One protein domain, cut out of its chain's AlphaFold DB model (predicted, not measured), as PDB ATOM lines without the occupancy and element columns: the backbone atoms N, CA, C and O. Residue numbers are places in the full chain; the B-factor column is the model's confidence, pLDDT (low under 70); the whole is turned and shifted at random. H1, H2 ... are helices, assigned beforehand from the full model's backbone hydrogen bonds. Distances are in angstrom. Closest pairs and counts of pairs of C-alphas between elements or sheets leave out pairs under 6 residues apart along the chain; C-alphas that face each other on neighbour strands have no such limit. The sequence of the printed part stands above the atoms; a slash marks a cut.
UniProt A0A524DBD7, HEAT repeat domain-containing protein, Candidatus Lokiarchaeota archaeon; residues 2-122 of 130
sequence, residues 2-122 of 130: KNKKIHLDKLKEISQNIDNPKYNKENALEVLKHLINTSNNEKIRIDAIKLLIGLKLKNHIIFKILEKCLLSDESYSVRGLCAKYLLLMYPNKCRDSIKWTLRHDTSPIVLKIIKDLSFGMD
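AT A GLANCE: This is residues 2 to 122 of the 130 residues of the protein "HEAT repeat domain-containing protein" of Candidatus Lokiarchaeota archaeon (UniProt A0A524DBD7). What shape do these atoms make? The chain winds in stacked turns, a short solenoid of helices in two layers: H1, H3, H5 and H7 stand side by side in one row, and H2, H4 and H6 make a second row running the opposite way. The first row touches from neighbour to neighbour, while the second is looser, with H2 and H4 close but not clearly touching. What is it made of, and how large is it? The printed part has 121 residues with seven named helices, H1 to H7 in chain order, and no named strand, class all helix: an up-and-down bundle, each helix running against the one before. It is compact, with a radius of gyration of the C-alphas of 14.6 A and spans of 39 by 31 by 19 A.

IN THESE COORDINATES: Where is the longest helix? H1, residues 2 to 17, measures 23.4 A from C-alpha 2 at (20.896, 20.510, 19.719) to C-alpha 17 at (27.893, 0.079, 10.684). Where are the others? H2 is residues 25 to 38, 19.8 A; H3 is 42 to 54, 18.5 A; H4 is 60 to 72, 18.2 A. H5 is 76 to 89, 19.7 A; H6 is 95 to 104, 14.4 A; H7 is 108 to 120, 18.3 A, ending at C-alpha 120 at (55.286, -2.644, 29.102).

HOW THE PARTS SIT: What does H1 touch? H1 and H3 touch, the C-alphas of Ser 15 and Leu 51 being closest at 6.7 A, and run the same way at a shallow tilt of 19 degrees. With residues 7 to 14 alone H1 only just touches H2, with 3 pairs of C-alphas within 8 A, the closest those of Ile 14 and Ala 28 at 6.5 A. What follows outward? H3, the hub, touches H1, H2, H4 and H5; its closest C-alphas to H5 are those of Ile 46 and Val 78, 5.9 A. H5 touches H7, closest at the C-alphas of Gly 80 and Val 110, 4.5 A. H4 and H5 form a hairpin at 35.2 degrees, only just steep, with the C-alphas of Leu 70 and Arg 79 closest at 4.3 A. Where does H6 sit? H6 touches H4, closest at the C-alphas of Leu 71 and Thr 101, 6.7 A, and forms a hairpin with H7. How are the backbones bonded? In H1 to H7 every O i to N i+4 pair is within hydrogen-bond range.

THE WHOLE: How far does it reach? The two C-alphas farthest apart, those of Lys 2 and Asp 122, are 46.4 A apart. Are there cuts or long links? The printed part has no cut and no long link; H1 to H2 is short, the others tight. Where is confidence low? Residues 2, 58 and 119 to 122 have pLDDT under 70, against a mean of 92.7 for the printed part.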
ATOM      1  N   LYS A   2      21.118  21.085  21.069       64.12
ATOM      2  CA  LYS A   2      20.896  20.510  19.719       64.12
ATOM      3  C   LYS A   2      22.146  19.864  19.080       64.12
ATOM      4  O   LYS A   2      22.076  18.716  18.659       64.12
ATOM      5  N   ASN A   3      23.308  20.527  19.122       78.56
ATOM      6  CA  ASN A   3      24.538  20.017  18.483       78.56
ATOM      7  C   ASN A   3      25.075  18.727  19.125       78.56
ATOM      8  O   ASN A   3      25.555  17.840  18.430       78.56
ATOM      9  N   LYS A   4      24.925  18.577  20.449       84.62
ATOM     10  CA  LYS A   4      25.351  17.364  21.167       84.62
ATOM     11  C   LYS A   4      24.554  16.138  20.719       84.62
ATOM     12  O   LYS A   4      25.143  15.082  20.532       84.62
ATOM     13  N   LYS A   5      23.235  16.278  20.535       89.62
ATOM     14  CA  LYS A   5      22.373  15.181  20.074       89.62
ATOM     15  C   LYS A   5      22.772  14.723  18.669       89.62
ATOM     16  O   LYS A   5      23.038  13.547  18.483       89.62
ATOM     17  N   ILE A   6      22.954  15.668  17.744       90.81
ATOM     18  CA  ILE A   6      23.395  15.384  16.367       90.81
ATOM     19  C   ILE A   6      24.732  14.628  16.352       90.81
ATOM     20  O   ILE A   6      24.902  13.677  15.595       90.81
ATOM     21  N   HIS A   7      25.689  15.030  17.192       92.19
ATOM     22  CA  HIS A   7      26.978  14.340  17.283       92.19
ATOM     23  C   HIS A   7      26.826  12.905  17.803       92.19
ATOM     24  O   HIS A   7      27.445  11.995  17.259       92.19
ATOM     25  N   LEU A   8      25.994  12.693  18.828       93.19
ATOM     26  CA  LEU A   8      25.727  11.358  19.367       93.19
ATOM     27  C   LEU A   8      25.027  10.456  18.345       93.19
ATOM     28  O   LEU A   8      25.393   9.288  18.233       93.19
ATOM     29  N   ASP A   9      24.081  10.997  17.579       94.62
ATOM     30  CA  ASP A   9      23.380  10.254  16.530       94.62
ATOM     31  C   ASP A   9      24.363   9.800  15.434       94.62
ATOM     32  O   ASP A   9      24.371   8.624  15.072       94.62
ATOM     33  N   LYS A  10      25.284  10.677  15.004       95.25
ATOM     34  CA  LYS A  10      26.363  10.327  14.057       95.25
ATOM     35  C   LYS A  10      27.304   9.247  14.599       95.25
ATOM     36  O   LYS A  10      27.639   8.306  13.887       95.25
ATOM     37  N   LEU A  11      27.740   9.366  15.856       96.69
ATOM     38  CA  LEU A  11      28.601   8.355  16.484       96.69
ATOM     39  C   LEU A  11      27.895   6.998  16.567       96.69
ATOM     40  O   LEU A  11      28.516   5.964  16.323       96.69
ATOM     41  N   LYS A  12      26.595   7.000  16.884       97.00
ATOM     42  CA  LYS A  12      25.779   5.786  16.940       97.00
ATOM     43  C   LYS A  12      25.649   5.134  15.565       97.00
ATOM     44  O   LYS A  12      25.856   3.929  15.469       97.00
ATOM     45  N   GLU A  13      25.368   5.916  14.525       96.44
ATOM     46  CA  GLU A  13      25.293   5.433  13.142       96.44
ATOM     47  C   GLU A  13      26.605   4.764  12.708       96.44
ATOM     48  O   GLU A  13      26.589   3.628  12.231       96.44
ATOM     49  N   ILE A  14      27.745   5.430  12.930       97.00
ATOM     50  CA  ILE A  14      29.067   4.883  12.592       97.00
ATOM     51  C   ILE A  14      29.322   3.593  13.370       97.00
ATOM     52  O   ILE A  14      29.705   2.589  12.778       97.00
ATOM     53  N   SER A  15      29.074   3.601  14.681       96.75
ATOM     54  CA  SER A  15      29.268   2.434  15.548       96.75
ATOM     55  C   SER A  15      28.463   1.217  15.077       96.75
ATOM     56  O   SER A  15      28.992   0.113  15.018       96.75
ATOM     57  N   GLN A  16      27.207   1.417  14.669       96.50
ATOM     58  CA  GLN A  16      26.332   0.340  14.193       96.50
ATOM     59  C   GLN A  16      26.765  -0.256  12.848       96.50
ATOM     60  O   GLN A  16      26.420  -1.398  12.556       96.50
ATOM     61  N   ASN A  17      27.504   0.497  12.030       95.06
ATOM     62  CA  ASN A  17      27.893   0.079  10.684       95.06
ATOM     63  C   ASN A  17      29.388  -0.247  10.542       95.06
ATOM     64  O   ASN A  17      29.814  -0.659   9.468       95.06
ATOM     65  N   ILE A  18      30.198  -0.084  11.592       92.19
ATOM     66  CA  ILE A  18      31.666  -0.126  11.490       92.19
ATOM     67  C   ILE A  18      32.227  -1.476  11.012       92.19
ATOM     68  O   ILE A  18      33.250  -1.517  10.320       92.19
ATOM     69  N   ASP A  19      31.529  -2.562  11.343       91.00
ATOM     70  CA  ASP A  19      31.885  -3.930  10.960       91.00
ATOM     71  C   ASP A  19      31.289  -4.346   9.604       91.00
ATOM     72  O   ASP A  19      31.652  -5.391   9.062       91.00
ATOM     73  N   ASN A  20      30.408  -3.530   9.014       92.81
ATOM     74  CA  ASN A  20      29.856  -3.793   7.691       92.81
ATOM     75  C   ASN A  20      30.925  -3.499   6.617       92.81
ATOM     76  O   ASN A  20      31.338  -2.347   6.463       92.81
ATOM     77  N   PRO A  21      31.351  -4.492   5.812       86.94
ATOM     78  CA  PRO A  21      32.390  -4.298   4.798       86.94
ATOM     79  C   PRO A  21      31.969  -3.354   3.662       86.94
ATOM     80  O   PRO A  21      32.831  -2.839   2.958       86.94
ATOM     81  N   LYS A  22      30.662  -3.114   3.479       90.94
ATOM     82  CA  LYS A  22      30.122  -2.159   2.496       90.94
ATOM     83  C   LYS A  22      29.980  -0.742   3.054       90.94
ATOM     84  O   LYS A  22      29.571   0.157   2.322       90.94
ATOM     85  N   TYR A  23      30.253  -0.536   4.342       92.75
ATOM     86  CA  TYR A  23      30.166   0.783   4.945       92.75
ATOM     87  C   TYR A  23      31.308   1.673   4.459       92.75
ATOM     88  O   TYR A  23      32.464   1.254   4.412       92.75
ATOM     89  N   ASN A  24      30.982   2.916   4.111       93.06
ATOM     90  CA  ASN A  24      31.957   3.879   3.614       93.06
ATOM     91  C   ASN A  24      32.819   4.404   4.776       93.06
ATOM     92  O   ASN A  24      32.457   5.360   5.472       93.06
ATOM     93  N   LYS A  25      33.961   3.746   4.998       92.00
ATOM     94  CA  LYS A  25      34.884   4.055   6.096       92.00
ATOM     95  C   LYS A  25      35.636   5.366   5.877       92.00
ATOM     96  O   LYS A  25      35.998   6.009   6.859       92.00
ATOM     97  N   GLU A  26      35.837   5.790   4.634       91.81
ATOM     98  CA  GLU A  26      36.442   7.076   4.276       91.81
ATOM     99  C   GLU A  26      35.531   8.247   4.673       91.81
ATOM    100  O   GLU A  26      35.987   9.215   5.283       91.81
ATOM    101  N   ASN A  27      34.226   8.137   4.415       93.44
ATOM    102  CA  ASN A  27      33.249   9.124   4.873       93.44
ATOM    103  C   ASN A  27      33.166   9.147   6.406       93.44
ATOM    104  O   ASN A  27      33.172  10.215   7.020       93.44
ATOM    105  N   ALA A  28      33.154   7.971   7.041       95.62
ATOM    106  CA  ALA A  28      33.181   7.875   8.498       95.62
ATOM    107  C   ALA A  28      34.438   8.533   9.090       95.62
ATOM    108  O   ALA A  28      34.336   9.275  10.065       95.62
ATOM    109  N   LEU A  29      35.609   8.328   8.478       95.38
ATOM    110  CA  LEU A  29      36.864   8.973   8.867       95.38
ATOM    111  C   LEU A  29      36.732  10.503   8.885       95.38
ATOM    112  O   LEU A  29      37.089  11.122   9.888       95.38
ATOM    113  N   GLU A  30      36.193  11.114   7.828       95.19
ATOM    114  CA  GLU A  30      36.030  12.574   7.773       95.19
ATOM    115  C   GLU A  30      35.016  13.087   8.805       95.19
ATOM    116  O   GLU A  30      35.266  14.102   9.463       95.19
ATOM    117  N   VAL A  31      33.920  12.356   9.039       96.25
ATOM    118  CA  VAL A  31      32.953  12.700  10.095       96.25
ATOM    119  C   VAL A  31      33.605  12.649  11.477       96.25
ATOM    120  O   VAL A  31      33.475  13.599  12.253       96.25
ATOM    121  N   LEU A  32      34.333  11.579  11.798       97.56
ATOM    122  CA  LEU A  32      34.998  11.420  13.095       97.56
ATOM    123  C   LEU A  32      36.077  12.483  13.296       97.56
ATOM    124  O   LEU A  32      36.125  13.122  14.346       97.56
ATOM    125  N   LYS A  33      36.898  12.734  12.275       96.19
ATOM    126  CA  LYS A  33      37.905  13.801  12.275       96.19
ATOM    127  C   LYS A  33      37.269  15.169  12.510       96.19
ATOM    128  O   LYS A  33      37.816  15.958  13.281       96.19
ATOM    129  N   HIS A  34      36.128  15.462  11.891       96.19
ATOM    130  CA  HIS A  34      35.402  16.700  12.154       96.19
ATOM    131  C   HIS A  34      34.972  16.785  13.625       96.19
ATOM    132  O   HIS A  34      35.302  17.762  14.291       96.19
ATOM    133  N   LEU A  35      34.322  15.743  14.155       97.50
ATOM    134  CA  LEU A  35      33.849  15.708  15.546       97.50
ATOM    135  C   LEU A  35      34.983  15.880  16.566       97.50
ATOM    136  O   LEU A  35      34.814  16.605  17.546       97.50
ATOM    137  N   ILE A  36      36.134  15.252  16.321       97.50
ATOM    138  CA  ILE A  36      37.331  15.382  17.161       97.50
ATOM    139  C   ILE A  36      37.819  16.836  17.195       97.50
ATOM    140  O   ILE A  36      38.172  17.334  18.255       97.50
ATOM    141  N   ASN A  37      37.819  17.528  16.053       93.94
ATOM    142  CA  ASN A  37      38.364  18.882  15.959       93.94
ATOM    143  C   ASN A  37      37.398  19.983  16.422       93.94
ATOM    144  O   ASN A  37      37.865  21.050  16.805       93.94
ATOM    145  N   THR A  38      36.081  19.771  16.339       93.94
ATOM    146  CA  THR A  38      35.089  20.843  16.547       93.94
ATOM    147  C   THR A  38      34.205  20.653  17.774       93.94
ATOM    148  O   THR A  38      33.506  21.584  18.177       93.94
ATOM    149  N   SER A  39      34.180  19.464  18.385       95.31
ATOM    150  CA  SER A  39      33.311  19.234  19.535       95.31
ATOM    151  C   SER A  39      33.937  19.738  20.835       95.31
ATOM    152  O   SER A  39      34.931  19.198  21.307       95.31
ATOM    153  N   ASN A  40      33.249  20.658  21.511       94.38
ATOM    154  CA  ASN A  40      33.593  21.096  22.876       94.38
ATOM    155  C   ASN A  40      33.218  20.063  23.958       94.38
ATOM    156  O   ASN A  40      33.200  20.371  25.146       94.38
ATOM    157  N   ASN A  41      32.812  18.848  23.573       96.12
ATOM    158  CA  ASN A  41      32.433  17.804  24.511       96.12
ATOM    159  C   ASN A  41      33.491  16.702  24.510       96.12
ATOM    160  O   ASN A  41      33.575  15.925  23.560       96.12
ATOM    161  N   GLU A  42      34.235  16.604  25.613       96.75
ATOM    162  CA  GLU A  42      35.280  15.597  25.818       96.75
ATOM    163  C   GLU A  42      34.814  14.178  25.457       96.75
ATOM    164  O   GLU A  42      35.492  13.466  24.720       96.75
ATOM    165  N   LYS A  43      33.625  13.773  25.924       97.12
ATOM    166  CA  LYS A  43      33.099  12.424  25.688       97.12
ATOM    167  C   LYS A  43      32.870  12.147  24.200       97.12
ATOM    168  O   LYS A  43      33.220  11.070  23.733       97.12
ATOM    169  N   ILE A  44      32.351  13.122  23.448       97.88
ATOM    170  CA  ILE A  44      32.198  13.001  21.988       97.88
ATOM    171  C   ILE A  44      33.562  12.824  21.318       97.88
ATOM    172  O   ILE A  44      33.693  11.960  20.455       97.88
ATOM    173  N   ARG A  45      34.580  13.599  21.721       98.31
ATOM    174  CA  ARG A  45      35.935  13.466  21.161       98.31
ATOM    175  C   ARG A  45      36.536  12.091  21.470       98.31
ATOM    176  O   ARG A  45      37.052  11.437  20.568       98.31
ATOM    177  N   ILE A  46      36.398  11.609  22.707       98.44
ATOM    178  CA  ILE A  46      36.842  10.272  23.135       98.44
ATOM    179  C   ILE A  46      36.162   9.164  22.326       98.44
ATOM    180  O   ILE A  46      36.838   8.263  21.823       98.44
ATOM    181  N   ASP A  47      34.837   9.211  22.200       98.19
ATOM    182  CA  ASP A  47      34.077   8.188  21.482       98.19
ATOM    183  C   ASP A  47      34.409   8.217  19.983       98.19
ATOM    184  O   ASP A  47      34.604   7.165  19.371       98.19
ATOM    185  N   ALA A  48      34.600   9.412  19.411       98.25
ATOM    186  CA  ALA A  48      35.051   9.566  18.035       98.25
ATOM    187  C   ALA A  48      36.449   8.965  17.804       98.25
ATOM    188  O   ALA A  48      36.652   8.269  16.811       98.25
ATOM    189  N   ILE A  49      37.398   9.167  18.727       98.19
ATOM    190  CA  ILE A  49      38.740   8.561  18.658       98.19
ATOM    191  C   ILE A  49      38.652   7.034  18.716       98.19
ATOM    192  O   ILE A  49      39.312   6.354  17.934       98.19
ATOM    193  N   LYS A  50      37.829   6.465  19.602       97.31
ATOM    194  CA  LYS A  50      37.668   5.002  19.688       97.31
ATOM    195  C   LYS A  50      37.116   4.415  18.388       97.31
ATOM    196  O   LYS A  50      37.650   3.417  17.906       97.31
ATOM    197  N   LEU A  51      36.099   5.048  17.803       97.06
ATOM    198  CA  LEU A  51      35.558   4.629  16.506       97.06
ATOM    199  C   LEU A  51      36.584   4.809  15.384       97.06
ATOM    200  O   LEU A  51      36.701   3.932  14.535       97.06
ATOM    201  N   LEU A  52      37.382   5.882  15.416       96.00
ATOM    202  CA  LEU A  52      38.444   6.136  14.437       96.00
ATOM    203  C   LEU A  52      39.449   4.979  14.404       96.00
ATOM    204  O   LEU A  52      39.809   4.511  13.326       96.00
ATOM    205  N   ILE A  53      39.859   4.480  15.576       93.56
ATOM    206  CA  ILE A  53      40.703   3.279  15.687       93.56
ATOM    207  C   ILE A  53      39.961   2.037  15.172       93.56
ATOM    208  O   ILE A  53      40.534   1.230  14.434       93.56
ATOM    209  N   GLY A  54      38.679   1.900  15.518       92.50
ATOM    210  CA  GLY A  54      37.818   0.790  15.103       92.50
ATOM    211  C   GLY A  54      37.629   0.659  13.589       92.50
ATOM    212  O   GLY A  54      37.390  -0.447  13.109       92.50
ATOM    213  N   LEU A  55      37.813   1.737  12.812       91.00
ATOM    214  CA  LEU A  55      37.728   1.673  11.349       91.00
ATOM    215  C   LEU A  55      38.774   0.719  10.747       91.00
ATOM    216  O   LEU A  55      38.566   0.215   9.638       91.00
ATOM    217  N   LYS A  56      39.869   0.434  11.476       85.25
ATOM    218  CA  LYS A  56      40.989  -0.428  11.046       85.25
ATOM    219  C   LYS A  56      41.602   0.012   9.708       85.25
ATOM    220  O   LYS A  56      42.193  -0.794   8.993       85.25
ATOM    221  N   LEU A  57      41.477   1.296   9.364       84.19
ATOM    222  CA  LEU A  57      42.129   1.868   8.192       84.19
ATOM    223  C   LEU A  57      43.623   2.012   8.490       84.19
ATOM    224  O   LEU A  57      44.013   2.654   9.466       84.19
ATOM    225  N   LYS A  58      44.482   1.440   7.648       68.94
ATOM    226  CA  LYS A  58      45.919   1.727   7.709       68.94
ATOM    227  C   LYS A  58      46.136   3.103   7.105       68.94
ATOM    228  O   LYS A  58      46.135   3.236   5.886       68.94
ATOM    229  N   ASN A  59      46.288   4.135   7.929       74.19
ATOM    230  CA  ASN A  59      46.570   5.452   7.379       74.19
ATOM    231  C   ASN A  59      47.430   6.322   8.300       74.19
ATOM    232  O   ASN A  59      47.158   6.488   9.488       74.19
ATOM    233  N   HIS A  60      48.433   6.951   7.688       88.81
ATOM    234  CA  HIS A  60      49.156   8.098   8.222       88.81
ATOM    235  C   HIS A  60      48.225   9.192   8.776       88.81
ATOM    236  O   HIS A  60      48.590   9.854   9.747       88.81
ATOM    237  N   ILE A  61      47.022   9.336   8.211       90.62
ATOM    238  CA  ILE A  61      45.977  10.252   8.679       90.62
ATOM    239  C   ILE A  61      45.576   9.954  10.127       90.62
ATOM    240  O   ILE A  61      45.535  10.880  10.931       90.62
ATOM    241  N   ILE A  62      45.340   8.686  10.496       93.38
ATOM    242  CA  ILE A  62      44.970   8.335  11.879       93.38
ATOM    243  C   ILE A  62      46.097   8.733  12.830       93.38
ATOM    244  O   ILE A  62      45.838   9.394  13.831       93.38
ATOM    245  N   PHE A  63      47.348   8.409  12.483       95.50
ATOM    246  CA  PHE A  63      48.507   8.841  13.264       95.50
ATOM    247  C   PHE A  63      48.516  10.363  13.467       95.50
ATOM    248  O   PHE A  63      48.653  10.818  14.597       95.50
ATOM    249  N   LYS A  64      48.320  11.153  12.402       96.06
ATOM    250  CA  LYS A  64      48.340  12.622  12.483       96.06
ATOM    251  C   LYS A  64      47.201  13.192  13.325       96.06
ATOM    252  O   LYS A  64      47.416  14.167  14.040       96.06
ATOM    253  N   ILE A  65      46.015  12.584  13.274       96.69
ATOM    254  CA  ILE A  65      44.889  12.973  14.132       96.69
ATOM    255  C   ILE A  65      45.237  12.713  15.601       96.69
ATOM    256  O   ILE A  65      45.111  13.618  16.422       96.69
ATOM    257  N   LEU A  66      45.718  11.509  15.929       97.56
ATOM    258  CA  LEU A  66      46.090  11.159  17.302       97.56
ATOM    259  C   LEU A  66      47.242  12.025  17.818       97.56
ATOM    260  O   LEU A  66      47.188  12.481  18.955       97.56
ATOM    261  N   GLU A  67      48.261  12.263  16.992       98.12
ATOM    262  CA  GLU A  67      49.406  13.116  17.321       98.12
ATOM    263  C   GLU A  67      48.951  14.541  17.632       98.12
ATOM    264  O   GLU A  67      49.295  15.077  18.681       98.12
ATOM    265  N   LYS A  68      48.114  15.136  16.777       98.12
ATOM    266  CA  LYS A  68      47.556  16.465  17.036       98.12
ATOM    267  C   LYS A  68      46.803  16.497  18.368       98.12
ATOM    268  O   LYS A  68      47.049  17.378  19.185       98.12
ATOM    269  N   CYS A  69      45.913  15.534  18.602       98.31
ATOM    270  CA  CYS A  69      45.146  15.467  19.842       98.31
ATOM    271  C   CYS A  69      46.041  15.303  21.073       98.31
ATOM    272  O   CYS A  69      45.815  15.990  22.060       98.31
ATOM    273  N   LEU A  70      47.075  14.460  21.010       98.50
ATOM    274  CA  LEU A  70      48.059  14.316  22.083       98.50
ATOM    275  C   LEU A  70      48.743  15.649  22.414       98.50
ATOM    276  O   LEU A  70      48.940  15.954  23.585       98.50
ATOM    277  N   LEU A  71      49.126  16.418  21.397       98.06
ATOM    278  CA  LEU A  71      49.934  17.622  21.583       98.06
ATOM    279  C   LEU A  71      49.107  18.859  21.956       98.06
ATOM    280  O   LEU A  71      49.656  19.775  22.562       98.06
ATOM    281  N   SER A  72      47.821  18.916  21.589       96.88
ATOM    282  CA  SER A  72      47.049  20.162  21.690       96.88
ATOM    283  C   SER A  72      45.616  20.042  22.212       96.88
ATOM    284  O   SER A  72      44.960  21.076  22.321       96.88
ATOM    285  N   ASP A  73      45.068  18.849  22.478       98.12
ATOM    286  CA  ASP A  73      43.707  18.772  23.035       98.12
ATOM    287  C   ASP A  73      43.692  19.324  24.468       98.12
ATOM    288  O   ASP A  73      44.561  19.007  25.278       98.12
ATOM    289  N   GLU A  74      42.697  20.144  24.796       96.50
ATOM    290  CA  GLU A  74      42.518  20.736  26.130       96.50
ATOM    291  C   GLU A  74      42.319  19.670  27.226       96.50
ATOM    292  O   GLU A  74      42.755  19.841  28.367       96.50
ATOM    293  N   SER A  75      41.697  18.541  26.876       98.06
ATOM    294  CA  SER A  75      41.339  17.485  27.813       98.06
ATOM    295  C   SER A  75      42.500  16.521  28.014       98.06
ATOM    296  O   SER A  75      42.940  15.834  27.089       98.06
ATOM    297  N   TYR A  76      42.928  16.371  29.267       98.06
ATOM    298  CA  TYR A  76      43.903  15.346  29.630       98.06
ATOM    299  C   TYR A  76      43.393  13.923  29.342       98.06
ATOM    300  O   TYR A  76      44.194  13.039  29.047       98.06
ATOM    301  N   SER A  77      42.074  13.687  29.392       98.31
ATOM    302  CA  SER A  77      41.471  12.391  29.066       98.31
ATOM    303  C   SER A  77      41.653  12.061  27.585       98.31
ATOM    304  O   SER A  77      42.013  10.934  27.237       98.31
ATOM    305  N   VAL A  78      41.450  13.052  26.708       98.56
ATOM    306  CA  VAL A  78      41.681  12.902  25.265       98.56
ATOM    307  C   VAL A  78      43.168  12.705  24.983       98.56
ATOM    308  O   VAL A  78      43.528  11.731  24.317       98.56
ATOM    309  N   ARG A  79      44.040  13.556  25.543       98.56
ATOM    310  CA  ARG A  79      45.497  13.427  25.374       98.56
ATOM    311  C   ARG A  79      46.003  12.060  25.831       98.56
ATOM    312  O   ARG A  79      46.724  11.395  25.091       98.56
ATOM    313  N   GLY A  80      45.566  11.590  27.000       98.25
ATOM    314  CA  GLY A  80      45.947  10.283  27.545       98.25
ATOM    315  C   GLY A  80      45.486   9.110  26.676       98.25
ATOM    316  O   GLY A  80      46.240   8.159  26.459       98.25
ATOM    317  N   LEU A  81      44.276   9.186  26.111       98.19
ATOM    318  CA  LEU A  81      43.783   8.185  25.162       98.19
ATOM    319  C   LEU A  81      44.629   8.151  23.880       98.19
ATOM    320  O   LEU A  81      44.970   7.069  23.395       98.19
ATOM    321  N   CYS A  82      44.987   9.319  23.347       98.19
ATOM    322  CA  CYS A  82      45.843   9.428  22.169       98.19
ATOM    323  C   CYS A  82      47.262   8.923  22.441       98.19
ATOM    324  O   CYS A  82      47.771   8.152  21.631       98.19
ATOM    325  N   ALA A  83      47.858   9.263  23.590       97.88
ATOM    326  CA  ALA A  83      49.150   8.725  24.020       97.88
ATOM    327  C   ALA A  83      49.133   7.192  24.033       97.88
ATOM    328  O   ALA A  83      50.007   6.552  23.448       97.88
ATOM    329  N   LYS A  84      48.091   6.603  24.634       96.25
ATOM    330  CA  LYS A  84      47.906   5.150  24.681       96.25
ATOM    331  C   LYS A  84      47.883   4.530  23.284       96.25
ATOM    332  O   LYS A  84      48.627   3.587  23.032       96.25
ATOM    333  N   TYR A  85      47.041   5.027  22.381       95.44
ATOM    334  CA  TYR A  85      46.943   4.442  21.040       95.44
ATOM    335  C   TYR A  85      48.187   4.691  20.187       95.44
ATOM    336  O   TYR A  85      48.567   3.816  19.415       95.44
ATOM    337  N   LEU A  86      48.851   5.839  20.340       95.38
ATOM    338  CA  LEU A  86      50.111   6.118  19.653       95.38
ATOM    339  C   LEU A  86      51.206   5.135  20.062       95.38
ATOM    340  O   LEU A  86      51.843   4.562  19.182       95.38
ATOM    341  N   LEU A  87      51.373   4.887  21.363       93.75
ATOM    342  CA  LEU A  87      52.352   3.922  21.866       93.75
ATOM    343  C   LEU A  87      52.038   2.502  21.382       93.75
ATOM    344  O   LEU A  87      52.917   1.839  20.849       93.75
ATOM    345  N   LEU A  88      50.778   2.066  21.479       90.81
ATOM    346  CA  LEU A  88      50.389   0.700  21.111       90.81
ATOM    347  C   LEU A  88      50.427   0.429  19.598       90.81
ATOM    348  O   LEU A  88      50.731  -0.685  19.185       90.81
ATOM    349  N   MET A  89      50.073   1.411  18.766       90.69
ATOM    350  CA  MET A  89      49.913   1.207  17.317       90.69
ATOM    351  C   MET A  89      51.088   1.742  16.494       90.69
ATOM    352  O   MET A  89      51.305   1.294  15.369       90.69
ATOM    353  N   TYR A  90      51.826   2.721  17.021       91.38
ATOM    354  CA  TYR A  90      52.874   3.448  16.306       91.38
ATOM    355  C   TYR A  90      54.134   3.680  17.168       91.38
ATOM    356  O   TYR A  90      54.675   4.791  17.138       91.38
ATOM    357  N   PRO A  91      54.652   2.673  17.903       90.00
ATOM    358  CA  PRO A  91      55.697   2.865  18.918       90.00
ATOM    359  C   PRO A  91      56.953   3.557  18.370       90.00
ATOM    360  O   PRO A  91      57.488   4.477  18.981       90.00
ATOM    361  N   ASN A  92      57.380   3.201  17.155       89.06
ATOM    362  CA  ASN A  92      58.550   3.819  16.527       89.06
ATOM    363  C   ASN A  92      58.276   5.215  15.957       89.06
ATOM    364  O   ASN A  92      59.163   6.062  15.957       89.06
ATOM    365  N   LYS A  93      57.057   5.475  15.479       92.56
ATOM    366  CA  LYS A  93      56.717   6.736  14.804       92.56
ATOM    367  C   LYS A  93      56.320   7.840  15.782       92.56
ATOM    368  O   LYS A  93      56.484   9.010  15.468       92.56
ATOM    369  N   CYS A  94      55.795   7.485  16.955       94.44
ATOM    370  CA  CYS A  94      55.352   8.454  17.958       94.44
ATOM    371  C   CYS A  94      56.462   8.926  18.908       94.44
ATOM    372  O   CYS A  94      56.178   9.733  19.789       94.44
ATOM    373  N   ARG A  95      57.707   8.442  18.757       93.56
ATOM    374  CA  ARG A  95      58.809   8.714  19.698       93.56
ATOM    375  C   ARG A  95      58.977  10.203  19.988       93.56
ATOM    376  O   ARG A  95      59.029  10.583  21.154       93.56
ATOM    377  N   ASP A  96      59.002  11.036  18.952       95.56
ATOM    378  CA  ASP A  96      59.206  12.479  19.106       95.56
ATOM    379  C   ASP A  96      58.023  13.159  19.794       95.56
ATOM    380  O   ASP A  96      58.223  13.950  20.719       95.56
ATOM    381  N   SER A  97      56.793  12.804  19.412       97.19
ATOM    382  CA  SER A  97      55.575  13.339  20.026       97.19
ATOM    383  C   SER A  97      55.503  12.943  21.507       97.19
ATOM    384  O   SER A  97      55.240  13.791  22.352       97.19
ATOM    385  N   ILE A  98      55.836  11.694  21.852       96.75
ATOM    386  CA  ILE A  98      55.878  11.205  23.239       96.75
ATOM    387  C   ILE A  98      56.988  11.891  24.048       96.75
ATOM    388  O   ILE A  98      56.734  12.348  25.164       96.75
ATOM    389  N   LYS A  99      58.202  12.023  23.488       95.50
ATOM    390  CA  LYS A  99      59.309  12.778  24.104       95.50
ATOM    391  C   LYS A  99      58.897  14.225  24.382       95.50
ATOM    392  O   LYS A  99      59.223  14.761  25.439       95.50
ATOM    393  N   TRP A 100      58.196  14.864  23.445       97.12
ATOM    394  CA  TRP A 100      57.690  16.220  23.629       97.12
ATOM    395  C   TRP A 100      56.641  16.280  24.743       97.12
ATOM    396  O   TRP A 100      56.784  17.112  25.639       97.12
ATOM    397  N   THR A 101      55.657  15.375  24.751       97.50
ATOM    398  CA  THR A 101      54.605  15.321  25.780       97.50
ATOM    399  C   THR A 101      55.187  15.118  27.176       97.50
ATOM    400  O   THR A 101      54.775  15.805  28.100       97.50
ATOM    401  N   LEU A 102      56.194  14.257  27.343       95.69
ATOM    402  CA  LEU A 102      56.857  14.054  28.639       95.69
ATOM    403  C   LEU A 102      57.532  15.315  29.195       95.69
ATOM    404  O   LEU A 102      57.680  15.436  30.407       95.69
ATOM    405  N   ARG A 103      57.956  16.234  28.320       96.12
ATOM    406  CA  ARG A 103      58.590  17.497  28.715       96.12
ATOM    407  C   ARG A 103      57.592  18.627  28.968       96.12
ATOM    408  O   ARG A 103      57.935  19.549  29.698       96.12
ATOM    409  N   HIS A 104      56.408  18.584  28.352       97.25
ATOM    410  CA  HIS A 104      55.506  19.742  28.287       97.25
ATOM    411  C   HIS A 104      54.092  19.497  28.833       97.25
ATOM    412  O   HIS A 104      53.422  20.465  29.186       97.25
ATOM    413  N   ASP A 105      53.605  18.255  28.910       97.44
ATOM    414  CA  ASP A 105      52.281  17.985  29.482       97.44
ATOM    415  C   ASP A 105      52.344  18.046  31.008       97.44
ATOM    416  O   ASP A 105      53.169  17.397  31.646       97.44
ATOM    417  N   THR A 106      51.447  18.826  31.600       96.00
ATOM    418  CA  THR A 106      51.371  19.025  33.049       96.00
ATOM    419  C   THR A 106      50.443  18.026  33.736       96.00
ATOM    420  O   THR A 106      50.383  17.999  34.965       96.00
ATOM    421  N   SER A 107      49.709  17.199  32.983       97.81
ATOM    422  CA  SER A 107      48.762  16.241  33.548       97.81
ATOM    423  C   SER A 107      49.465  14.994  34.096       97.81
ATOM    424  O   SER A 107      50.002  14.199  33.315       97.81
ATOM    425  N   PRO A 108      49.355  14.703  35.408       96.62
ATOM    426  CA  PRO A 108      49.905  13.474  35.976       96.62
ATOM    427  C   PRO A 108      49.307  12.208  35.349       96.62
ATOM    428  O   PRO A 108      49.981  11.186  35.258       96.62
ATOM    429  N   ILE A 109      48.051  12.272  34.890       95.31
ATOM    430  CA  ILE A 109      47.351  11.141  34.269       95.31
ATOM    431  C   ILE A 109      47.984  10.796  32.920       95.31
ATOM    432  O   ILE A 109      48.280   9.628  32.666       95.31
ATOM    433  N   VAL A 110      48.229  11.799  32.069       97.75
ATOM    434  CA  VAL A 110      48.857  11.591  30.754       97.75
ATOM    435  C   VAL A 110      50.270  11.038  30.926       97.75
ATOM    436  O   VAL A 110      50.613  10.018  30.325       97.75
ATOM    437  N   LEU A 111      51.063  11.657  31.804       96.94
ATOM    438  CA  LEU A 111      52.436  11.231  32.079       96.94
ATOM    439  C   LEU A 111      52.492   9.804  32.637       96.94
ATOM    440  O   LEU A 111      53.342   9.017  32.220       96.94
ATOM    441  N   LYS A 112      51.562   9.440  33.530       94.94
ATOM    442  CA  LYS A 112      51.455   8.076  34.059       94.94
ATOM    443  C   LYS A 112      51.154   7.064  32.953       94.94
ATOM    444  O   LYS A 112      51.838   6.052  32.881       94.94
ATOM    445  N   ILE A 113      50.196   7.344  32.066       94.62
ATOM    446  CA  ILE A 113      49.867   6.450  30.939       94.62
ATOM    447  C   ILE A 113      51.092   6.213  30.053       94.62
ATOM    448  O   ILE A 113      51.387   5.068  29.710       94.62
ATOM    449  N   ILE A 114      51.812   7.283  29.698       94.81
ATOM    450  CA  ILE A 114      53.026   7.174  28.884       94.81
ATOM    451  C   ILE A 114      54.059   6.312  29.601       94.81
ATOM    452  O   ILE A 114      54.622   5.403  28.994       94.81
ATOM    453  N   LYS A 115      54.288   6.580  30.887       91.25
ATOM    454  CA  LYS A 115      55.245   5.847  31.712       91.25
ATOM    455  C   LYS A 115      54.902   4.354  31.765       91.25
ATOM    456  O   LYS A 115      55.744   3.535  31.408       91.25
ATOM    457  N   ASP A 116      53.671   4.012  32.129       90.62
ATOM    458  CA  ASP A 116      53.210   2.628  32.286       90.62
ATOM    459  C   ASP A 116      53.331   1.836  30.971       90.62
ATOM    460  O   ASP A 116      53.816   0.704  30.958       90.62
ATOM    461  N   LEU A 117      52.955   2.444  29.841       87.25
ATOM    462  CA  LEU A 117      53.003   1.782  28.533       87.25
ATOM    463  C   LEU A 117      54.410   1.732  27.931       87.25
ATOM    464  O   LEU A 117      54.731   0.773  27.236       87.25
ATOM    465  N   SER A 118      55.270   2.705  28.234       77.19
ATOM    466  CA  SER A 118      56.675   2.669  27.802       77.19
ATOM    467  C   SER A 118      57.470   1.577  28.525       77.19
ATOM    468  O   SER A 118      58.442   1.071  27.979       77.19
ATOM    469  N   PHE A 119      57.063   1.181  29.738       63.03
ATOM    470  CA  PHE A 119      57.675   0.053  30.450       63.03
ATOM    471  C   PHE A 119      57.160  -1.312  29.983       63.03
ATOM    472  O   PHE A 119      57.905  -2.288  30.037       63.03
ATOM    473  N   GLY A 120      55.907  -1.388  29.526       56.38
ATOM    474  CA  GLY A 120      55.286  -2.644  29.102       56.38
ATOM    475  C   GLY A 120      55.691  -3.136  27.709       56.38
ATOM    476  O   GLY A 120      55.525  -4.320  27.432       56.38
ATOM    477  N   MET A 121      56.204  -2.263  26.835       53.47
ATOM    478  CA  MET A 121      56.492  -2.626  25.439       53.47
ATOM    479  C   MET A 121      57.880  -3.228  25.203       53.47
ATOM    480  O   MET A 121      58.019  -3.976  24.244       53.47
ATOM    481  N   ASP A 122      58.863  -2.976  26.075       46.38
ATOM    482  CA  ASP A 122      60.253  -3.364  25.779       46.38
ATOM    483  C   ASP A 122      60.925  -4.275  26.811       46.38
ATOM    484  O   ASP A 122      62.025  -4.745  26.542       46.38
TER     485      ASP A 122